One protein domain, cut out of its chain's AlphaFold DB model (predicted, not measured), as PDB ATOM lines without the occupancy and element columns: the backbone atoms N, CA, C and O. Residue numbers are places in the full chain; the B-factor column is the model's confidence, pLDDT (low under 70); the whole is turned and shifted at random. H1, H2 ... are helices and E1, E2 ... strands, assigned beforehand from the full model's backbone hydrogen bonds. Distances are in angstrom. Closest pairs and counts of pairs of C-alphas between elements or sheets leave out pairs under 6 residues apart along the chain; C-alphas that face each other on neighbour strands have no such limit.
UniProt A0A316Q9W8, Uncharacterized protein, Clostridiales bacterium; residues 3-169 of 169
ATOM      1  N   VAL A   3      43.582  56.136  60.003       38.84
ATOM      2  CA  VAL A   3      42.152  56.192  60.332       38.84
ATOM      3  C   VAL A   3      41.371  55.625  59.156       38.84
ATOM      4  O   VAL A   3      41.507  56.088  58.024       38.84
ATOM      5  N   TRP A   4      40.562  54.612  59.446       41.16
ATOM      6  CA  TRP A   4      39.758  53.890  58.467       41.16
ATOM      7  C   TRP A   4      38.300  54.289  58.636       41.16
ATOM      8  O   TRP A   4      37.750  54.196  59.737       41.16
ATOM      9  N   PHE A   5      37.667  54.711  57.550       40.34
ATOM     10  CA  PHE A   5      36.226  54.884  57.499       40.34
ATOM     11  C   PHE A   5      35.666  53.653  56.820       40.34
ATOM     12  O   PHE A   5      35.890  53.440  55.637       40.34
ATOM     13  N   SER A   6      34.956  52.816  57.565       42.47
ATOM     14  CA  SER A   6      34.378  51.598  57.008       42.47
ATOM     15  C   SER A   6      32.894  51.520  57.320       42.47
ATOM     16  O   SER A   6      32.453  51.875  58.413       42.47
ATOM     17  N   GLN A   7      32.121  51.040  56.353       40.22
ATOM     18  CA  GLN A   7      30.724  50.689  56.543       40.22
ATOM     19  C   GLN A   7      30.618  49.180  56.715       40.22
ATOM     20  O   GLN A   7      31.049  48.413  55.856       40.22
ATOM     21  N   LEU A   8      30.011  48.756  57.818       36.62
ATOM     22  CA  LEU A   8      29.594  47.372  57.982       36.62
ATOM     23  C   LEU A   8      28.314  47.151  57.171       36.62
ATOM     24  O   LEU A   8      27.351  47.904  57.325       36.62
ATOM     25  N   THR A   9      28.319  46.138  56.313       45.38
ATOM     26  CA  THR A   9      27.123  45.647  55.620       45.38
ATOM     27  C   THR A   9      26.777  44.251  56.132       45.38
ATOM     28  O   THR A   9      27.529  43.674  56.922       45.38
ATOM     29  N   ASP A  10      25.651  43.708  55.679       38.97
ATOM     30  CA  ASP A  10      25.178  42.386  56.098       38.97
ATOM     31  C   ASP A  10      26.088  41.241  55.611       38.97
ATOM     32  O   ASP A  10      26.066  40.155  56.190       38.97
ATOM     33  N   GLU A  11      26.927  41.484  54.595       35.41
ATOM     34  CA  GLU A  11      27.766  40.452  53.969       35.41
ATOM     35  C   GLU A  11      29.276  40.731  54.060       35.41
ATOM     36  O   GLU A  11      30.071  39.791  54.100       35.41
ATOM     37  N   TYR A  12      29.704  41.997  54.136       40.00
ATOM     38  CA  TYR A  12      31.126  42.361  54.217       40.00
ATOM     39  C   TYR A  12      31.376  43.756  54.813       40.00
ATOM     40  O   TYR A  12      30.466  44.559  55.032       40.00
ATOM     41  N   ILE A  13      32.651  44.058  55.077       38.34
ATOM     42  CA  ILE A  13      33.114  45.378  55.520       38.34
ATOM     43  C   ILE A  13      33.579  46.161  54.293       38.34
ATOM     44  O   ILE A  13      34.499  45.744  53.593       38.34
ATOM     45  N   ARG A  14      32.929  47.294  54.037       42.53
ATOM     46  CA  ARG A  14      33.223  48.200  52.926       42.53
ATOM     47  C   ARG A  14      34.174  49.295  53.396       42.53
ATOM     48  O   ARG A  14      33.825  50.031  54.317       42.53
ATOM     49  N   ASP A  15      35.332  49.435  52.755       44.06
ATOM     50  CA  ASP A  15      36.192  50.605  52.957       44.06
ATOM     51  C   ASP A  15      35.575  51.817  52.244       44.06
ATOM     52  O   ASP A  15      35.294  51.784  51.045       44.06
ATOM     53  N   LEU A  16      35.289  52.862  53.014       41.50
ATOM     54  CA  LEU A  16      34.778  54.138  52.530       41.50
ATOM     55  C   LEU A  16      35.909  55.138  52.314       41.50
ATOM     56  O   LEU A  16      35.690  56.144  51.655       41.50
ATOM     57  N   GLY A  17      37.090  54.898  52.877       41.41
ATOM     58  CA  GLY A  17      38.210  55.813  52.792       41.41
ATOM     59  C   GLY A  17      39.255  55.504  53.852       41.41
ATOM     60  O   GLY A  17      38.943  55.247  55.016       41.41
ATOM     61  N   THR A  18      40.515  55.610  53.447       43.97
ATOM     62  CA  THR A  18      41.665  55.439  54.329       43.97
ATOM     63  C   THR A  18      42.435  56.749  54.400       43.97
ATOM     64  O   THR A  18      42.865  57.271  53.372       43.97
ATOM     65  N   ILE A  19      42.646  57.261  55.613       45.75
ATOM     66  CA  ILE A  19      43.654  58.290  55.874       45.75
ATOM     67  C   ILE A  19      44.909  57.561  56.345       45.75
ATOM     68  O   ILE A  19      44.936  57.011  57.450       45.75
ATOM     69  N   ALA A  20      45.936  57.531  55.500       44.91
ATOM     70  CA  ALA A  20      47.252  57.045  55.884       44.91
ATOM     71  C   ALA A  20      47.998  58.183  56.587       44.91
ATOM     72  O   ALA A  20      48.546  59.059  55.933       44.91
ATOM     73  N   GLY A  21      47.986  58.193  57.921       42.28
ATOM     74  CA  GLY A  21      48.844  59.097  58.679       42.28
ATOM     75  C   GLY A  21      50.228  58.481  58.776       42.28
ATOM     76  O   GLY A  21      50.448  57.633  59.647       42.28
ATOM     77  N   ASP A  22      51.142  58.870  57.895       47.66
ATOM     78  CA  ASP A  22      52.554  58.539  58.048       47.66
ATOM     79  C   ASP A  22      53.341  59.819  58.339       47.66
ATOM     80  O   ASP A  22      53.501  60.685  57.488       47.66
ATOM     81  N   SER A  23      53.844  59.891  59.575       45.47
ATOM     82  CA  SER A  23      54.675  60.951  60.164       45.47
ATOM     83  C   SER A  23      53.975  62.248  60.614       45.47
ATOM     84  O   SER A  23      53.017  62.723  60.020       45.47
ATOM     85  N   GLU A  24      54.468  62.814  61.725       46.34
ATOM     86  CA  GLU A  24      53.934  64.000  62.424       46.34
ATOM     87  C   GLU A  24      54.105  65.334  61.657       46.34
ATOM     88  O   GLU A  24      54.184  66.391  62.285       46.34
ATOM     89  N   ALA A  25      54.197  65.325  60.325       45.84
ATOM     90  CA  ALA A  25      54.450  66.546  59.558       45.84
ATOM     91  C   ALA A  25      53.750  66.673  58.196       45.84
ATOM     92  O   ALA A  25      53.750  67.789  57.688       45.84
ATOM     93  N   ASP A  26      53.109  65.636  57.646       41.25
ATOM     94  CA  ASP A  26      52.486  65.732  56.316       41.25
ATOM     95  C   ASP A  26      50.972  65.439  56.365       41.25
ATOM     96  O   ASP A  26      50.518  64.298  56.388       41.25
ATOM     97  N   ASP A  27      50.215  66.539  56.395       42.88
ATOM     98  CA  ASP A  27      48.879  66.749  55.825       42.88
ATOM     99  C   ASP A  27      47.720  65.812  56.233       42.88
ATOM    100  O   ASP A  27      47.197  64.991  55.476       42.88
ATOM    101  N   ASP A  28      47.203  66.097  57.431       43.25
ATOM    102  CA  ASP A  28      45.850  65.785  57.897       43.25
ATOM    103  C   ASP A  28      44.769  66.500  57.060       43.25
ATOM    104  O   ASP A  28      44.305  67.555  57.475       43.25
ATOM    105  N   PHE A  29      44.262  65.930  55.959       37.59
ATOM    106  CA  PHE A  29      42.875  66.206  55.532       37.59
ATOM    107  C   PHE A  29      42.234  65.029  54.770       37.59
ATOM    108  O   PHE A  29      42.684  64.675  53.680       37.59
ATOM    109  N   PRO A  30      41.110  64.459  55.251       38.16
ATOM    110  CA  PRO A  30      40.227  63.673  54.396       38.16
ATOM    111  C   PRO A  30      39.529  64.609  53.406       38.16
ATOM    112  O   PRO A  30      38.707  65.436  53.797       38.16
ATOM    113  N   THR A  31      39.839  64.495  52.117       36.44
ATOM    114  CA  THR A  31      39.367  65.454  51.107       36.44
ATOM    115  C   THR A  31      38.042  65.107  50.429       36.44
ATOM    116  O   THR A  31      37.633  65.861  49.554       36.44
ATOM    117  N   THR A  32      37.307  64.042  50.784       37.00
ATOM    118  CA  THR A  32      36.056  63.737  50.050       37.00
ATOM    119  C   THR A  32      34.949  63.031  50.843       37.00
ATOM    120  O   THR A  32      35.168  62.044  51.536       37.00
ATOM    121  N   ILE A  33      33.724  63.552  50.679       31.97
ATOM    122  CA  ILE A  33      32.435  62.930  51.019       31.97
ATOM    123  C   ILE A  33      31.908  62.249  49.748       31.97
ATOM    124  O   ILE A  33      31.844  62.882  48.694       31.97
ATOM    125  N   TYR A  34      31.528  60.972  49.839       38.72
ATOM    126  CA  TYR A  34      31.185  60.128  48.687       38.72
ATOM    127  C   TYR A  34      29.671  60.012  48.462       38.72
ATOM    128  O   TYR A  34      28.913  59.753  49.397       38.72
ATOM    129  N   THR A  35      29.234  60.114  47.203       30.39
ATOM    130  CA  THR A  35      27.922  59.624  46.756       30.39
ATOM    131  C   THR A  35      28.111  58.409  45.851       30.39
ATOM    132  O   THR A  35      28.844  58.473  44.869       30.39
ATOM    133  N   PHE A  36      27.456  57.325  46.265       36.66
ATOM    134  CA  PHE A  36      27.294  55.980  45.703       36.66
ATOM    135  C   PHE A  36      27.473  55.806  44.188       36.66
ATOM    136  O   PHE A  36      26.997  56.637  43.422       36.66
ATOM    137  N   LEU A  37      28.024  54.649  43.790       37.22
ATOM    138  CA  LEU A  37      27.292  53.563  43.115       37.22
ATOM    139  C   LEU A  37      27.978  52.205  43.410       37.22
ATOM    140  O   LEU A  37      28.998  52.167  44.098       37.22
ATOM    141  N   GLU A  38      27.297  51.125  43.050       34.12
ATOM    142  CA  GLU A  38      27.293  49.786  43.652       34.12
ATOM    143  C   GLU A  38      28.591  48.964  43.547       34.12
ATOM    144  O   GLU A  38      29.442  49.209  42.699       34.12
ATOM    145  N   GLU A  39      28.703  48.031  44.499       38.69
ATOM    146  CA  GLU A  39      29.237  46.661  44.396       38.69
ATOM    147  C   GLU A  39      30.182  46.373  43.214       38.69
ATOM    148  O   GLU A  39      29.752  46.390  42.068       38.69
ATOM    149  N   ASP A  40      31.448  46.069  43.540       43.47
ATOM    150  CA  ASP A  40      32.493  45.423  42.710       43.47
ATOM    151  C   ASP A  40      33.735  46.282  42.464       43.47
ATOM    152  O   ASP A  40      33.939  46.743  41.348       43.47
ATOM    153  N   TYR A  41      34.644  46.445  43.434       48.38
ATOM    154  CA  TYR A  41      35.950  47.047  43.108       48.38
ATOM    155  C   TYR A  41      37.132  46.392  43.823       48.38
ATOM    156  O   TYR A  41      37.931  47.052  44.483       48.38
ATOM    157  N   ASP A  42      37.253  45.077  43.626       45.09
ATOM    158  CA  ASP A  42      38.516  44.350  43.726       45.09
ATOM    159  C   ASP A  42      39.001  43.991  42.315       45.09
ATOM    160  O   ASP A  42      38.684  42.929  41.779       45.09
ATOM    161  N   VAL A  43      39.694  44.921  41.653       45.72
ATOM    162  CA  VAL A  43      40.198  44.676  40.298       45.72
ATOM    163  C   VAL A  43      41.581  44.050  40.399       45.72
ATOM    164  O   VAL A  43      42.528  44.709  40.829       45.72
ATOM    165  N   ILE A  44      41.689  42.792  39.963       48.53
ATOM    166  CA  ILE A  44      42.973  42.122  39.759       48.53
ATOM    167  C   ILE A  44      43.613  42.677  38.485       48.53
ATOM    168  O   ILE A  44      43.077  42.565  37.380       48.53
ATOM    169  N   VAL A  45      44.793  43.249  38.649       45.31
ATOM    170  CA  VAL A  45      45.658  43.787  37.608       45.31
ATOM    171  C   VAL A  45      46.913  42.924  37.561       45.31
ATOM    172  O   VAL A  45      47.419  42.483  38.593       45.31
ATOM    173  N   ASN A  46      47.376  42.587  36.355       41.53
ATOM    174  CA  ASN A  46      48.553  41.730  36.144       41.53
ATOM    175  C   ASN A  46      48.516  40.385  36.909       41.53
ATOM    176  O   ASN A  46      49.544  39.807  37.247       41.53
ATOM    177  N   GLY A  47      47.315  39.866  37.186       39.28
ATOM    178  CA  GLY A  47      47.108  38.553  37.801       39.28
ATOM    179  C   GLY A  47      47.197  38.495  39.328       39.28
ATOM    180  O   GLY A  47      46.682  37.527  39.874       39.28
ATOM    181  N   ASN A  48      47.763  39.498  40.015       45.69
ATOM    182  CA  ASN A  48      47.883  39.503  41.486       45.69
ATOM    183  C   ASN A  48      47.717  40.883  42.160       45.69
ATOM    184  O   ASN A  48      47.500  40.920  43.372       45.69
ATOM    185  N   ASP A  49      47.803  42.001  41.434       43.41
ATOM    186  CA  ASP A  49      47.734  43.334  42.044       43.41
ATOM    187  C   ASP A  49      46.284  43.788  42.194       43.41
ATOM    188  O   ASP A  49      45.521  43.765  41.235       43.41
ATOM    189  N   ARG A  50      45.890  44.225  43.392       46.22
ATOM    190  CA  ARG A  50      44.533  44.722  43.662       46.22
ATOM    191  C   ARG A  50      44.534  46.243  43.586       46.22
ATOM    192  O   ARG A  50      45.169  46.895  44.416       46.22
ATOM    193  N   VAL A  51      43.834  46.816  42.609       46.38
ATOM    194  CA  VAL A  51      43.682  48.275  42.497       46.38
ATOM    195  C   VAL A  51      42.285  48.678  42.975       46.38
ATOM    196  O   VAL A  51      41.299  48.271  42.357       46.38
ATOM    197  N   PRO A  52      42.162  49.474  44.055       45.62
ATOM    198  CA  PRO A  52      40.861  49.928  44.526       45.62
ATOM    199  C   PRO A  52      40.255  50.923  43.529       45.62
ATOM    200  O   PRO A  52      40.877  51.931  43.178       45.62
ATOM    201  N   GLY A  53      39.021  50.657  43.095       39.66
ATOM    202  CA  GLY A  53      38.222  51.605  42.316       39.66
ATOM    203  C   GLY A  53      37.912  52.866  43.130       39.66
ATOM    204  O   GLY A  53      37.755  52.806  44.349       39.66
ATOM    205  N   ARG A  54      37.848  54.032  42.475       45.44
ATOM    206  CA  ARG A  54      37.540  55.318  43.127       45.44
ATOM    207  C   ARG A  54      36.511  56.098  42.304       45.44
ATOM    208  O   ARG A  54      36.681  56.178  41.088       45.44
ATOM    209  N   PRO A  55      35.500  56.729  42.933       41.88
ATOM    210  CA  PRO A  55      34.519  57.534  42.215       41.88
ATOM    211  C   PRO A  55      35.180  58.711  41.482       41.88
ATOM    212  O   PRO A  55      36.193  59.272  41.928       41.88
ATOM    213  N   LEU A  56      34.596  59.066  40.339       43.97
ATOM    214  CA  LEU A  56      35.069  60.118  39.446       43.97
ATOM    215  C   LEU A  56      34.164  61.343  39.508       43.97
ATOM    216  O   LEU A  56      32.949  61.240  39.350       43.97
ATOM    217  N   LEU A  57      34.774  62.519  39.625       46.84
ATOM    218  CA  LEU A  57      34.123  63.795  39.358       46.84
ATOM    219  C   LEU A  57      34.673  64.346  38.034       46.84
ATOM    220  O   LEU A  57      35.862  64.629  37.898       46.84
ATOM    221  N   ILE A  58      33.792  64.517  37.041       44.72
ATOM    222  CA  ILE A  58      34.144  64.916  35.659       44.72
ATOM    223  C   ILE A  58      34.827  66.303  35.595       44.72
ATOM    224  O   ILE A  58      35.469  66.637  34.604       44.72
ATOM    225  N   LYS A  59      34.727  67.120  36.653       46.62
ATOM    226  CA  LYS A  59      35.332  68.463  36.745       46.62
ATOM    227  C   LYS A  59      36.156  68.669  38.019       46.62
ATOM    228  O   LYS A  59      36.088  69.727  38.637       46.62
ATOM    229  N   GLU A  60      36.903  67.658  38.432       57.06
ATOM    230  CA  GLU A  60      37.888  67.799  39.505       57.06
ATOM    231  C   GLU A  60      39.210  68.322  38.923       57.06
ATOM    232  O   GLU A  60      39.785  67.687  38.040       57.06
ATOM    233  N   ASN A  61      39.627  69.514  39.371       69.06
ATOM    234  CA  ASN A  61      40.906  70.176  39.068       69.06
ATOM    235  C   ASN A  61      41.355  70.026  37.599       69.06
ATOM    236  O   ASN A  61      42.257  69.245  37.306       69.06
ATOM    237  N   PRO A  62      40.731  70.723  36.632       77.00
ATOM    238  CA  PRO A  62      41.201  70.660  35.254       77.00
ATOM    239  C   PRO A  62      42.616  71.254  35.175       77.00
ATOM    240  O   PRO A  62      42.803  72.409  35.567       77.00
ATOM    241  N   PRO A  63      43.616  70.516  34.668       85.94
ATOM    242  CA  PRO A  63      44.944  71.074  34.500       85.94
ATOM    243  C   PRO A  63      44.953  72.024  33.304       85.94
ATOM    244  O   PRO A  63      44.142  71.919  32.377       85.94
ATOM    245  N   LYS A  64      45.919  72.937  33.278       92.06
ATOM    246  CA  LYS A  64      46.173  73.749  32.087       92.06
ATOM    247  C   LYS A  64      47.056  72.950  31.130       92.06
ATOM    248  O   LYS A  64      48.107  72.467  31.529       92.06
ATOM    249  N   VAL A  65      46.663  72.847  29.861       91.62
ATOM    250  CA  VAL A  65      47.456  72.168  28.822       91.62
ATOM    251  C   VAL A  65      47.852  73.172  27.741       91.62
ATOM    252  O   VAL A  65      46.989  73.863  27.200       91.62
ATOM    253  N   VAL A  66      49.150  73.286  27.448       93.50
ATOM    254  CA  VAL A  66      49.704  74.167  26.400       93.50
ATOM    255  C   VAL A  66      50.809  73.415  25.671       93.50
ATOM    256  O   VAL A  66      51.746  72.962  26.318       93.50
ATOM    257  N   ASP A  67      50.705  73.293  24.344       92.62
ATOM    258  CA  ASP A  67      51.695  72.605  23.498       92.62
ATOM    259  C   ASP A  67      52.075  71.210  24.040       92.62
ATOM    260  O   ASP A  67      53.251  70.894  24.220       92.62
ATOM    261  N   ASP A  68      51.060  70.407  24.385       88.75
ATOM    262  CA  ASP A  68      51.173  69.066  24.988       88.75
ATOM    263  C   ASP A  68      51.876  68.999  26.360       88.75
ATOM    264  O   ASP A  68      52.086  67.916  26.909       88.75
ATOM    265  N   LYS A  69      52.189  70.149  26.968       95.06
ATOM    266  CA  LYS A  69      52.651  70.243  28.355       95.06
ATOM    267  C   LYS A  69      51.478  70.433  29.299       95.06
ATOM    268  O   LYS A  69      50.590  71.247  29.042       95.06
ATOM    269  N   ILE A  70      51.516  69.726  30.419       94.94
ATOM    270  CA  ILE A  70      50.506  69.790  31.469       94.94
ATOM    271  C   ILE A  70      51.036  70.681  32.594       94.94
ATOM    272  O   ILE A  70      52.178  70.549  33.029       94.94
ATOM    273  N   PHE A  71      50.202  71.590  33.074       95.00
ATOM    274  CA  PHE A  71      50.495  72.467  34.196       95.00
ATOM    275  C   PHE A  71      49.492  72.195  35.308       95.00
ATOM    276  O   PHE A  71      48.277  72.240  35.081       95.00
ATOM    277  N   ILE A  72      50.028  71.897  36.489       91.62
ATOM    278  CA  ILE A  72      49.282  71.584  37.707       91.62
ATOM    279  C   ILE A  72      49.686  72.552  38.818       91.62
ATOM    280  O   ILE A  72      50.849  72.957  38.886       91.62
ATOM    281  N   ASP A  73      48.743  72.896  39.687       88.19
ATOM    282  CA  ASP A  73      48.952  73.885  40.754       88.19
ATOM    283  C   ASP A  73      49.435  73.238  42.066       88.19
ATOM    284  O   ASP A  73      50.197  73.830  42.825       88.19
ATOM    285  N   GLU A  74      49.029  71.993  42.301       85.06
ATOM    286  CA  GLU A  74      49.275  71.214  43.518       85.06
ATOM    287  C   GLU A  74      49.630  69.756  43.182       85.06
ATOM    288  O   GLU A  74      49.084  69.171  42.240       85.06
ATOM    289  N   TYR A  75      50.529  69.161  43.969       81.44
ATOM    290  CA  TYR A  75      50.879  67.739  43.896       81.44
ATOM    291  C   TYR A  75      49.930  66.889  44.749       81.44
ATOM    292  O   TYR A  75      49.227  67.400  45.613       81.44
ATOM    293  N   ASN A  76      49.932  65.574  44.523       76.38
ATOM    294  CA  ASN A  76      49.156  64.575  45.270       76.38
ATOM    295  C   ASN A  76      47.627  64.711  45.161       76.38
ATOM    296  O   ASN A  76      46.896  64.021  45.874       76.38
ATOM    297  N   ILE A  77      47.135  65.528  44.227       71.56
ATOM    298  CA  ILE A  77      45.712  65.631  43.897       71.56
ATOM    299  C   ILE A  77      45.427  65.103  42.489       71.56
ATOM    300  O   ILE A  77      46.313  64.969  41.640       71.56
ATOM    301  N   ARG A  78      44.157  64.778  42.239       74.56
ATOM    302  CA  ARG A  78      43.686  64.316  40.933       74.56
ATOM    303  C   ARG A  78      43.421  65.502  40.009       74.56
ATOM    304  O   ARG A  78      42.716  66.423  40.410       74.56
ATOM    305  N   TYR A  79      43.879  65.393  38.763       79.50
ATOM    306  CA  TYR A  79      43.538  66.294  37.663       79.50
ATOM    307  C   TYR A  79      42.784  65.547  36.567       79.50
ATOM    308  O   TYR A  79      43.332  64.633  35.943       79.50
ATOM    309  N   THR A  80      41.533  65.929  36.313       76.81
ATOM    310  CA  THR A  80      40.720  65.318  35.255       76.81
ATOM    311  C   THR A  80      41.057  65.934  33.898       76.81
ATOM    312  O   THR A  80      40.933  67.138  33.690       76.81
ATOM    313  N   MET A  81      41.468  65.086  32.955       80.19
ATOM    314  CA  MET A  81      41.945  65.474  31.621       80.19
ATOM    315  C   MET A  81      40.838  65.457  30.556       80.19
ATOM    316  O   MET A  81      41.049  65.942  29.447       80.19
ATOM    317  N   GLY A  82      39.674  64.882  30.871       74.75
ATOM    318  CA  GLY A  82      38.536  64.755  29.959       74.75
ATOM    319  C   GLY A  82      38.247  63.311  29.554       74.75
ATOM    320  O   GLY A  82      38.711  62.368  30.194       74.75
ATOM    321  N   THR A  83      37.441  63.150  28.507       79.12
ATOM    322  CA  THR A  83      36.994  61.853  27.989       79.12
ATOM    323  C   THR A  83      37.873  61.373  26.838       79.12
ATOM    324  O   THR A  83      38.230  62.163  25.963       79.12
ATOM    325  N   PHE A  84      38.202  60.086  26.829       86.56
ATOM    326  CA  PHE A  84      39.075  59.438  25.855       86.56
ATOM    327  C   PHE A  84      38.549  58.047  25.517       86.56
ATOM    328  O   PHE A  84      38.142  57.306  26.411       86.56
ATOM    329  N   ASP A  85      38.652  57.663  24.251       89.81
ATOM    330  CA  ASP A  85      38.452  56.277  23.849       89.81
ATOM    331  C   ASP A  85      39.754  55.495  24.042       89.81
ATOM    332  O   ASP A  85      40.819  55.900  23.566       89.81
ATOM    333  N   VAL A  86      39.670  54.369  24.750       87.56
ATOM    334  CA  VAL A  86      40.790  53.447  24.963       87.56
ATOM    335  C   VAL A  86      40.460  52.112  24.324       87.56
ATOM    336  O   VAL A  86      39.456  51.486  24.663       87.56
ATOM    337  N   THR A  87      41.324  51.656  23.421       95.31
ATOM    338  CA  THR A  87      41.196  50.352  22.762       95.31
ATOM    339  C   THR A  87      42.193  49.359  23.354       95.31
ATOM    340  O   THR A  87      43.399  49.593  23.310       95.31
ATOM    341  N   ILE A  88      41.686  48.240  23.878       90.88
ATOM    342  CA  ILE A  88      42.463  47.093  24.363       90.88
ATOM    343  C   ILE A  88      42.057  45.876  23.526       90.88
ATOM    344  O   ILE A  88      40.899  45.455  23.545       90.88
ATOM    345  N   GLY A  89      42.996  45.329  22.749       92.56
ATOM    346  CA  GLY A  89      42.695  44.257  21.796       92.56
ATOM    347  C   GLY A  89      41.623  44.683  20.785       92.56
ATOM    348  O   GLY A  89      41.803  45.657  20.060       92.56
ATOM    349  N   GLU A  90      40.501  43.961  20.750       93.19
ATOM    350  CA  GLU A  90      39.356  44.249  19.867       93.19
ATOM    351  C   GLU A  90      38.278  45.133  20.527       93.19
ATOM    352  O   GLU A  90      37.281  45.484  19.894       93.19
ATOM    353  N   ARG A  91      38.446  45.491  21.805       93.25
ATOM    354  CA  ARG A  91      37.439  46.203  22.604       93.25
ATOM    355  C   ARG A  91      37.813  47.671  22.743       93.25
ATOM    356  O   ARG A  91      38.970  47.994  22.985       93.25
ATOM    357  N   THR A  92      36.827  48.558  22.621       94.12
ATOM    358  CA  THR A  92      36.996  50.003  22.843       94.12
ATOM    359  C   THR A  92      36.072  50.466  23.958       94.12
ATOM    360  O   THR A  92      34.901  50.089  23.990       94.12
ATOM    361  N   PHE A  93      36.618  51.270  24.862       84.06
ATOM    362  CA  PHE A  93      35.946  51.795  26.040       84.06
ATOM    363  C   PHE A  93      35.958  53.319  25.983       84.06
ATOM    364  O   PHE A  93      37.023  53.914  25.824       84.06
ATOM    365  N   GLU A  94      34.796  53.938  26.166       83.12
ATOM    366  CA  GLU A  94      34.720  55.361  26.487       83.12
ATOM    367  C   GLU A  94      35.145  55.534  27.950       83.12
ATOM    368  O   GLU A  94      34.562  54.927  28.854       83.12
ATOM    369  N   THR A  95      36.185  56.328  28.186       77.44
ATOM    370  CA  THR A  95      36.798  56.485  29.507       77.44
ATOM    371  C   THR A  95      36.967  57.944  29.893       77.44
ATOM    372  O   THR A  95      37.086  58.827  29.050       77.44
ATOM    373  N   ILE A  96      37.030  58.205  31.193       76.50
ATOM    374  CA  ILE A  96      37.514  59.455  31.761       76.50
ATOM    375  C   ILE A  96      38.984  59.257  32.117       76.50
ATOM    376  O   ILE A  96      39.338  58.344  32.869       76.50
ATOM    377  N   LYS A  97      39.830  60.142  31.593       84.44
ATOM    378  CA  LYS A  97      41.251  60.206  31.912       84.44
ATOM    379  C   LYS A  97      41.480  61.149  33.084       84.44
ATOM    380  O   LYS A  97      41.016  62.292  33.068       84.44
ATOM    381  N   PHE A  98      42.281  60.721  34.047       79.81
ATOM    382  CA  PHE A  98      42.847  61.614  35.054       79.81
ATOM    383  C   PHE A  98      44.301  61.278  35.341       79.81
ATOM    384  O   PHE A  98      44.742  60.145  35.142       79.81
ATOM    385  N   ILE A  99      45.031  62.271  35.838       87.38
ATOM    386  CA  ILE A  99      46.396  62.098  36.322       87.38
ATOM    387  C   ILE A  99      46.485  62.425  37.813       87.38
ATOM    388  O   ILE A  99      45.751  63.275  38.316       87.38
ATOM    389  N   ASN A 100      47.392  61.757  38.514       83.12
ATOM    390  CA  ASN A 100      47.875  62.172  39.829       83.12
ATOM    391  C   ASN A 100      49.401  62.212  39.778       83.12
ATOM    392  O   ASN A 100      50.014  61.231  39.350       83.12
ATOM    393  N   VAL A 101      49.980  63.336  40.196       86.25
ATOM    394  CA  VAL A 101      51.427  63.558  40.232       86.25
ATOM    395  C   VAL A 101      51.885  63.548  41.683       86.25
ATOM    396  O   VAL A 101      51.556  64.459  42.443       86.25
ATOM    397  N   GLN A 102      52.645  62.525  42.064       80.38
ATOM    398  CA  GLN A 102      53.129  62.358  43.430       80.38
ATOM    399  C   GLN A 102      54.485  63.018  43.602       80.38
ATOM    400  O   GLN A 102      55.438  62.617  42.937       80.38
ATOM    401  N   ASN A 103      54.551  64.024  44.480       77.81
ATOM    402  CA  ASN A 103      55.782  64.693  44.919       77.81
ATOM    403  C   ASN A 103      56.812  64.935  43.808       77.81
ATOM    404  O   ASN A 103      57.992  64.755  44.050       77.81
ATOM    405  N   ASN A 104      56.365  65.300  42.600       79.88
ATOM    406  CA  ASN A 104      57.159  65.442  41.373       79.88
ATOM    407  C   ASN A 104      57.926  64.204  40.853       79.88
ATOM    408  O   ASN A 104      58.525  64.294  39.781       79.88
ATOM    409  N   THR A 105      57.877  63.053  41.517       83.38
ATOM    410  CA  THR A 105      58.668  61.873  41.145       83.38
ATOM    411  C   THR A 105      57.925  60.923  40.218       83.38
ATOM    412  O   THR A 105      58.549  60.315  39.350       83.38
ATOM    413  N   LEU A 106      56.601  60.831  40.358       87.06
ATOM    414  CA  LEU A 106      55.779  59.805  39.722       87.06
ATOM    415  C   LEU A 106      54.449  60.367  39.219       87.06
ATOM    416  O   LEU A 106      53.860  61.253  39.840       87.06
ATOM    417  N   ILE A 107      53.949  59.813  38.113       89.62
ATOM    418  CA  ILE A 107      52.601  60.071  37.605       89.62
ATOM    419  C   ILE A 107      51.856  58.757  37.435       89.62
ATOM    420  O   ILE A 107      52.348  57.818  36.812       89.62
ATOM    421  N   THR A 108      50.617  58.735  37.915       85.50
ATOM    422  CA  THR A 108      49.636  57.727  37.502       85.50
ATOM    423  C   THR A 108      48.630  58.368  36.564       85.50
ATOM    424  O   THR A 108      47.940  59.313  36.938       85.50
ATOM    425  N   GLU A 109      48.555  57.866  35.338       89.06
ATOM    426  CA  GLU A 109      47.536  58.225  34.357       89.06
ATOM    427  C   GLU A 109      46.522  57.084  34.301       89.06
ATOM    428  O   GLU A 109      46.868  55.950  33.995       89.06
ATOM    429  N   ASN A 110      45.271  57.363  34.641       81.56
ATOM    430  CA  ASN A 110      44.232  56.348  34.754       81.56
ATOM    431  C   ASN A 110      43.110  56.629  33.765       81.56
ATOM    432  O   ASN A 110      42.695  57.778  33.603       81.56
ATOM    433  N   TYR A 111      42.593  55.557  33.178       83.06
ATOM    434  CA  TYR A 111      41.463  55.540  32.266       83.06
ATOM    435  C   TYR A 111      40.369  54.674  32.870       83.06
ATOM    436  O   TYR A 111      40.527  53.458  33.004       83.06
ATOM    437  N   ILE A 112      39.274  55.311  33.263       73.44
ATOM    438  CA  ILE A 112      38.162  54.654  33.944       73.44
ATOM    439  C   ILE A 112      36.907  54.780  33.084       73.44
ATOM    440  O   ILE A 112      36.610  55.867  32.600       73.44
ATOM    441  N   ASP A 113      36.184  53.682  32.879       71.75
ATOM    442  CA  ASP A 113      34.972  53.671  32.059       71.75
ATOM    443  C   ASP A 113      33.787  54.403  32.712       71.75
ATOM    444  O   ASP A 113      33.835  54.865  33.857       71.75
ATOM    445  N   THR A 114      32.681  54.483  31.978       65.44
ATOM    446  CA  THR A 114      31.431  55.104  32.439       65.44
ATOM    447  C   THR A 114      30.809  54.436  33.668       65.44
ATOM    448  O   THR A 114      29.972  55.052  34.324       65.44
ATOM    449  N   ASN A 115      31.229  53.216  34.014       61.62
ATOM    450  CA  ASN A 115      30.776  52.492  35.198       61.62
ATOM    451  C   ASN A 115      31.709  52.679  36.401       61.62
ATOM    452  O   ASN A 115      31.397  52.182  37.475       61.62
ATOM    453  N   GLY A 116      32.835  53.386  36.256       58.00
ATOM    454  CA  GLY A 116      33.818  53.549  37.327       58.00
ATOM    455  C   GLY A 116      34.888  52.451  37.370       58.00
ATOM    456  O   GLY A 116      35.664  52.389  38.326       58.00
ATOM    457  N   ARG A 117      34.984  51.605  36.337       65.62
ATOM    458  CA  ARG A 117      35.957  50.508  36.253       65.62
ATOM    459  C   ARG A 117      37.253  50.982  35.624       65.62
ATOM    460  O   ARG A 117      37.247  51.581  34.551       65.62
ATOM    461  N   LEU A 118      38.380  50.661  36.257       72.81
ATOM    462  CA  LEU A 118      39.690  50.876  35.651       72.81
ATOM    463  C   LEU A 118      39.822  50.008  34.396       72.81
ATOM    464  O   LEU A 118      39.660  48.791  34.465       72.81
ATOM    465  N   ILE A 119      40.131  50.643  33.268       77.56
ATOM    466  CA  ILE A 119      40.442  49.982  31.997       77.56
ATOM    467  C   ILE A 119      41.955  49.851  31.849       77.56
ATOM    468  O   ILE A 119      42.476  48.755  31.637       77.56
ATOM    469  N   LEU A 120      42.654  50.973  32.016       82.69
ATOM    470  CA  LEU A 120      44.096  51.098  31.857       82.69
ATOM    471  C   LEU A 120      44.635  52.070  32.905       82.69
ATOM    472  O   LEU A 120      44.097  53.163  33.087       82.69
ATOM    473  N   MET A 121      45.731  51.693  33.547       86.00
ATOM    474  CA  MET A 121      46.598  52.598  34.286       86.00
ATOM    475  C   MET A 121      47.961  52.631  33.603       86.00
ATOM    476  O   MET A 121      48.524  51.592  33.278       86.00
ATOM    477  N   ARG A 122      48.515  53.822  33.430       87.81
ATOM    478  CA  ARG A 122      49.883  54.045  32.986       87.81
ATOM    479  C   ARG A 122      50.701  54.629  34.123       87.81
ATOM    480  O   ARG A 122      50.321  55.646  34.710       87.81
ATOM    481  N   TRP A 123      51.815  53.983  34.432       85.94
ATOM    482  CA  TRP A 123      52.778  54.443  35.425       85.94
ATOM    483  C   TRP A 123      53.912  55.173  34.727       85.94
ATOM    484  O   TRP A 123      54.637  54.568  33.939       85.94
ATOM    485  N   TYR A 124      54.131  56.437  35.072       94.25
ATOM    486  CA  TYR A 124      55.302  57.187  34.638       94.25
ATOM    487  C   TYR A 124      56.180  57.578  35.821       94.25
ATOM    488  O   TYR A 124      55.679  57.884  36.901       94.25
ATOM    489  N   GLU A 125      57.484  57.666  35.585       93.44
ATOM    490  CA  GLU A 125      58.428  58.266  36.527       93.44
ATOM    491  C   GLU A 125      59.223  59.393  35.901       93.44
ATOM    492  O   GLU A 125      59.500  59.385  34.702       93.44
ATOM    493  N   SER A 126      59.591  60.369  36.726       95.25
ATOM    494  CA  SER A 126      60.471  61.451  36.309       95.25
ATOM    495  C   SER A 126      61.820  60.881  35.878       95.25
ATOM    496  O   SER A 126      62.343  59.956  36.500       95.25
ATOM    497  N   VAL A 127      62.420  61.466  34.841       94.25
ATOM    498  CA  VAL A 127      63.759  61.056  34.377       94.25
ATOM    499  C   VAL A 127      64.780  61.122  35.520       94.25
ATOM    500  O   VAL A 127      65.584  60.210  35.684       94.25
ATOM    501  N   ALA A 128      64.683  62.146  36.376       91.62
ATOM    502  CA  ALA A 128      65.533  62.278  37.555       91.62
ATOM    503  C   ALA A 128      65.378  61.098  38.537       91.62
ATOM    504  O   ALA A 128      66.386  60.584  39.017       91.62
ATOM    505  N   SER A 129      64.145  60.644  38.805       89.94
ATOM    506  CA  SER A 129      63.881  59.465  39.650       89.94
ATOM    507  C   SER A 129      64.495  58.202  39.048       89.94
ATOM    508  O   SER A 129      65.201  57.468  39.741       89.94
ATOM    509  N   ILE A 130      64.299  57.985  37.745       88.94
ATOM    510  CA  ILE A 130      64.830  56.818  37.029       88.94
ATOM    511  C   ILE A 130      66.362  56.781  37.110       88.94
ATOM    512  O   ILE A 130      66.953  55.734  37.377       88.94
ATOM    513  N   GLU A 131      67.026  57.921  36.908       87.75
ATOM    514  CA  GLU A 131      68.487  58.008  36.929       87.75
ATOM    515  C   GLU A 131      69.069  57.799  38.333       87.75
ATOM    516  O   GLU A 131      70.031  57.039  38.479       87.75
ATOM    517  N   GLN A 132      68.478  58.430  39.353       84.38
ATOM    518  CA  GLN A 132      69.002  58.459  40.726       84.38
ATOM    519  C   GLN A 132      68.689  57.198  41.534       84.38
ATOM    520  O   GLN A 132      69.415  56.879  42.477       84.38
ATOM    521  N   THR A 133      67.626  56.477  41.187       77.62
ATOM    522  CA  THR A 133      67.175  55.321  41.963       77.62
ATOM    523  C   THR A 133      67.976  54.071  41.588       77.62
ATOM    524  O   THR A 133      68.042  53.667  40.425       77.62
ATOM    525  N   GLU A 134      68.579  53.422  42.588       80.56
ATOM    526  CA  GLU A 134      69.345  52.171  42.417       80.56
ATOM    527  C   GLU A 134      68.449  50.947  42.157       80.56
ATOM    528  O   GLU A 134      68.936  49.879  41.799       80.56
ATOM    529  N   TRP A 135      67.133  51.086  42.335       77.81
ATOM    530  CA  TRP A 135      66.159  50.008  42.132       77.81
ATOM    531  C   TRP A 135      65.954  49.662  40.655       77.81
ATOM    532  O   TRP A 135      65.501  48.560  40.345       77.81
ATOM    533  N   TYR A 136      66.299  50.576  39.746       83.31
ATOM    534  CA  TYR A 136      66.205  50.350  38.311       83.31
ATOM    535  C   TYR A 136      67.517  49.828  37.745       83.31
ATOM    536  O   TYR A 136      68.572  50.439  37.907       83.31
ATOM    537  N   THR A 137      67.437  48.699  37.044       86.75
ATOM    538  CA  THR A 137      68.574  48.138  36.312       86.75
ATOM    539  C   THR A 137      68.940  49.040  35.136       86.75
ATOM    540  O   THR A 137      68.075  49.693  34.553       86.75
ATOM    541  N   ASP A 138      70.210  49.030  34.732       89.31
ATOM    542  CA  ASP A 138      70.666  49.775  33.549       89.31
ATOM    543  C   ASP A 138      69.887  49.382  32.283       89.31
ATOM    544  O   ASP A 138      69.600  50.227  31.439       89.31
ATOM    545  N   GLU A 139      69.488  48.111  32.174       87.88
ATOM    546  CA  GLU A 139      68.646  47.615  31.082       87.88
ATOM    547  C   GLU A 139      67.280  48.314  31.047       87.88
ATOM    548  O   GLU A 139      66.858  48.767  29.984       87.88
ATOM    549  N   LEU A 140      66.618  48.470  32.199       85.56
ATOM    550  CA  LEU A 140      65.325  49.150  32.281       85.56
ATOM    551  C   LEU A 140      65.459  50.666  32.075       85.56
ATOM    552  O   LEU A 140      64.637  51.285  31.393       85.56
ATOM    553  N   LYS A 141      66.531  51.278  32.594       89.69
ATOM    554  CA  LYS A 141      66.851  52.682  32.290       89.69
ATOM    555  C   LYS A 141      67.008  52.878  30.782       89.69
ATOM    556  O   LYS A 141      66.440  53.806  30.220       89.69
ATOM    557  N   GLN A 142      67.701  51.964  30.104       89.50
ATOM    558  CA  GLN A 142      67.889  52.028  28.659       89.50
ATOM    559  C   GLN A 142      66.595  51.759  27.876       89.50
ATOM    560  O   GLN A 142      66.363  52.405  26.853       89.50
ATOM    561  N   SER A 143      65.741  50.841  28.339       88.19
ATOM    562  CA  SER A 143      64.486  50.506  27.655       88.19
ATOM    563  C   SER A 143      63.432  51.611  27.744       88.19
ATOM    564  O   SER A 143      62.527  51.651  26.920       88.19
ATOM    565  N   THR A 144      63.529  52.508  28.730       90.62
ATOM    566  CA  THR A 144      62.550  53.588  28.959       90.62
ATOM    567  C   THR A 144      62.864  54.886  28.205       90.62
ATOM    568  O   THR A 144      62.015  55.774  28.139       90.62
ATOM    569  N   VAL A 145      64.039  54.998  27.571       90.12
ATOM    570  CA  VAL A 145      64.479  56.210  26.846       90.12
ATOM    571  C   VAL A 145      63.506  56.609  25.732       90.12
ATOM    572  O   VAL A 145      63.175  57.789  25.575       90.12
ATOM    573  N   ASP A 146      63.010  55.622  24.989       90.88
ATOM    574  CA  ASP A 146      62.102  55.824  23.856       90.88
ATOM    575  C   ASP A 146      60.630  55.590  24.222       90.88
ATOM    576  O   ASP A 146      59.746  55.702  23.370       90.88
ATOM    577  N   ASN A 147      60.344  55.307  25.497       94.69
ATOM    578  CA  ASN A 147      58.978  55.120  25.955       94.69
ATOM    579  C   ASN A 147      58.172  56.427  25.854       94.69
ATOM    580  O   ASN A 147      58.746  57.529  25.916       94.69
ATOM    581  N   PRO A 148      56.829  56.318  25.743       95.12
ATOM    582  CA  PRO A 148      55.934  57.463  25.805       95.12
ATOM    583  C   PRO A 148      56.277  58.384  26.975       95.12
ATOM    584  O   PRO A 148      56.607  57.925  28.072       95.12
ATOM    585  N   LYS A 149      56.182  59.691  26.734       95.31
ATOM    586  CA  LYS A 149      56.565  60.711  27.706       95.31
ATOM    587  C   LYS A 149      55.430  61.669  28.018       95.31
ATOM    588  O   LYS A 149      54.608  61.964  27.153       95.31
ATOM    589  N   LEU A 150      55.443  62.186  29.240       95.38
ATOM    590  CA  LEU A 150      54.619  63.305  29.683       95.38
ATOM    591  C   LEU A 150      55.531  64.433  30.156       95.38
ATOM    592  O   LEU A 150      56.597  64.181  30.713       95.38
ATOM    593  N   ILE A 151      55.104  65.676  29.944       96.81
ATOM    594  CA  ILE A 151      55.770  66.852  30.507       96.81
ATOM    595  C   ILE A 151      54.783  67.519  31.453       96.81
ATOM    596  O   ILE A 151      53.753  68.021  30.998       96.81
ATOM    597  N   VAL A 152      55.091  67.522  32.751       95.88
ATOM    598  CA  VAL A 152      54.260  68.171  33.773       95.88
ATOM    599  C   VAL A 152      55.091  69.177  34.553       95.88
ATOM    600  O   VAL A 152      56.123  68.810  35.104       95.88
ATOM    601  N   ASN A 153      54.666  70.446  34.580       95.44
ATOM    602  CA  ASN A 153      55.426  71.549  35.188       95.44
ATOM    603  C   ASN A 153      56.905  71.569  34.737       95.44
ATOM    604  O   ASN A 153      57.815  71.694  35.549       95.44
ATOM    605  N   ASP A 154      57.128  71.395  33.427       95.12
ATOM    606  CA  ASP A 154      58.447  71.307  32.774       95.12
ATOM    607  C   ASP A 154      59.351  70.138  33.226       95.12
ATOM    608  O   ASP A 154      60.513  70.063  32.824       95.12
ATOM    609  N   ILE A 155      58.814  69.178  33.982       96.06
ATOM    610  CA  ILE A 155      59.489  67.924  34.334       96.06
ATOM    611  C   ILE A 155      59.080  66.845  33.333       96.06
ATOM    612  O   ILE A 155      57.896  66.655  33.054       96.06
ATOM    613  N   GLU A 156      60.067  66.133  32.790       96.06
ATOM    614  CA  GLU A 156      59.840  65.005  31.890       96.06
ATOM    615  C   GLU A 156      59.650  63.707  32.680       96.06
ATOM    616  O   GLU A 156      60.477  63.350  33.525       96.06
ATOM    617  N   TYR A 157      58.580  62.986  32.350       96.75
ATOM    618  CA  TYR A 157      58.254  61.669  32.878       96.75
ATOM    619  C   TYR A 157      58.221  60.643  31.750       96.75
ATOM    620  O   TYR A 157      57.714  60.931  30.662       96.75
ATOM    621  N   ARG A 158      58.715  59.435  32.012       96.50
ATOM    622  CA  ARG A 158      58.746  58.314  31.068       96.50
ATOM    623  C   ARG A 158      57.875  57.177  31.555       96.50
ATOM    624  O   ARG A 158      57.878  56.863  32.743       96.50
ATOM    625  N   LEU A 159      57.117  56.591  30.631       95.44
ATOM    626  CA  LEU A 159      56.289  55.429  30.917       95.44
ATOM    627  C   LEU A 159      57.195  54.285  31.374       95.44
ATOM    628  O   LEU A 159      58.145  53.928  30.677       95.44
ATOM    629  N   ILE A 160      56.884  53.721  32.530       90.44
ATOM    630  CA  ILE A 160      57.527  52.527  33.073       90.44
ATOM    631  C   ILE A 160      56.695  51.301  32.719       90.44
ATOM    632  O   ILE A 160      57.234  50.299  32.260       90.44
ATOM    633  N   GLU A 161      55.378  51.390  32.902       85.75
ATOM    634  CA  GLU A 161      54.496  50.234  32.795       85.75
ATOM    635  C   GLU A 161      53.065  50.639  32.415       85.75
ATOM    636  O   GLU A 161      52.503  51.584  32.978       85.75
ATOM    637  N   ASP A 162      52.468  49.865  31.506       85.62
ATOM    638  CA  ASP A 162      51.025  49.827  31.281       85.62
ATOM    639  C   ASP A 162      50.413  48.686  32.107       85.62
ATOM    640  O   ASP A 162      50.846  47.535  32.046       85.62
ATOM    641  N   ARG A 163      49.364  49.005  32.856       82.12
ATOM    642  CA  ARG A 163      48.631  48.096  33.732       82.12
ATOM    643  C   ARG A 163      47.194  47.988  33.251       82.12
ATOM    644  O   ARG A 163      46.396  48.912  33.420       82.12
ATOM    645  N   ILE A 164      46.875  46.863  32.627       77.94
ATOM    646  CA  ILE A 164      45.574  46.624  32.001       77.94
ATOM    647  C   ILE A 164      44.712  45.794  32.951       77.94
ATOM    648  O   ILE A 164      45.146  44.772  33.486       77.94
ATOM    649  N   SER A 165      43.478  46.239  33.162       71.81
ATOM    650  CA  SER A 165      42.503  45.502  33.963       71.81
ATOM    651  C   SER A 165      42.096  44.201  33.276       71.81
ATOM    652  O   SER A 165      41.843  44.194  32.072       71.81
ATOM    653  N   GLN A 166      41.931  43.110  34.033       69.50
ATOM    654  CA  GLN A 166      41.382  41.859  33.487       69.50
ATOM    655  C   GLN A 166      39.996  42.046  32.859       69.50
ATOM    656  O   GLN A 166      39.659  41.360  31.901       69.50
ATOM    657  N   TYR A 167      39.208  43.002  33.357       74.19
ATOM    658  CA  TYR A 167      37.917  43.357  32.768       74.19
ATOM    659  C   TYR A 167      38.039  43.872  31.324       74.19
ATOM    660  O   TYR A 167      37.085  43.750  30.551       74.19
ATOM    661  N   ALA A 168      39.187  44.452  30.962       72.44
ATOM    662  CA  ALA A 168      39.439  45.041  29.652       72.44
ATOM    663  C   ALA A 168      40.042  44.061  28.629       72.44
ATOM    664  O   ALA A 168      40.033  44.378  27.438       72.44
ATOM    665  N   LEU A 169      40.540  42.904  29.088       80.69
ATOM    666  CA  LEU A 169      41.101  41.839  28.247       80.69
ATOM    667  C   LEU A 169      40.028  41.038  27.488       80.69
ATOM    668  O   LEU A 169      38.819  41.148  27.818       80.69
TER     669      LEU A 169
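What this domain is: This is residues 3 to 169 of the 169 residues of an uncharacterized protein of Clostridiales bacterium (UniProt A0A316Q9W8). One curled sheet of eight strands folds back on itself like part of a barrel, E5, E6 and E11 facing E10, E9, E8 and E7, with E12 as the hinge; the short helices H1 and H2 lie at one end. Off this body lies the hairpin E1 and E2, followed by the long unnamed stretch 21 to 41, while the small hairpin E3 and E4 is near the ends of E10 and E12. The printed part has 167 residues and runs E1 to E10, H1, H2, E11, E12. The mixed sheet has the order E5, E6, E11, E12, E10, E9, E8, E7; the class is mostly strand. The whole is compact, radius of gyration of the C-alphas 17.2 A, spanning 52 by 49 by 33 A.

Where its parts are: In the large sheet, E5 is residues 64 to 66, E6 69 to 71, E11 149 to 152 and E12 155 to 164, 25.5 A long, ending at C-alpha 164 (45.574, 46.624, 32.001). E10 is residues 118 to 126, 23.3 A; E9 106 to 113, 23.0 A; E8 91 to 102, 30.7 A; E7 78 to 88, 23.9 A. H1 is residues 127 to 132 and H2 138 to 143. E1, residues 3 to 8, begins at C-alpha 3 (42.152, 56.192, 60.332); E2 is residues 13 to 20, E3 42 to 45, E4 49 to 52.

How they stand to each other: The strongly twisted sheet has edge strands E5 and E7. E7, E8, E9 and E10 form a meander, each strand the antiparallel neighbour of the one before: N 81 and O 97 are 2.8 A apart, N 98 and O 110 3.0 A, N 109 and O 122 2.9 A. E7 bends by 79 degrees at residue 82, E8 by 72 degrees at residue 94. E12 is antiparallel to E10, N 163 to O 121 2.8 A, and to E11, N 157 to O 150 2.8 A. E6 is parallel to E11, N 70 to O 151 2.9 A, and antiparallel to E5, N 66 to O 69 3.0 A. E10, H1, H2 and E11 make a split strand-helix-strand unit, two strands of one sheet that are not neighbours with helices between them along the chain; E12 is between E10 and E11 in the sheet, and the crossover is right-handed. H1 is on the sheet at a height of 8.9 A; H2 is only just not on it, with 4 pairs of C-alphas within 10 A. H1 and H2 are close but not clearly touching, closest C-alphas Ile 130 and Lys 141, 6.6 A. In both, every O i to N i+4 pair is within hydrogen-bond range. The closest C-alphas of E3 and E12, Val 45 and Ile 164, are 6.3 A apart. Antiparallel E3 and E4 have N 45 and O 49 at 2.7 A, E1 and E2 N 5 and O 17 at 2.9 A. E1 and E2 are apart from the large sheet's strands.

The domain as a whole: The C-alphas farthest apart, Asp 10 and Asp 67, are 51.8 A apart. Residues 8 to 13 and 132 to 137 stand free. The printed part has no cut; the links E2 to E3 and E4 to E5 are long. Mean pLDDT of the printed part is 70.3, under 70 at residues 3 to 61, 114 to 117 and 166.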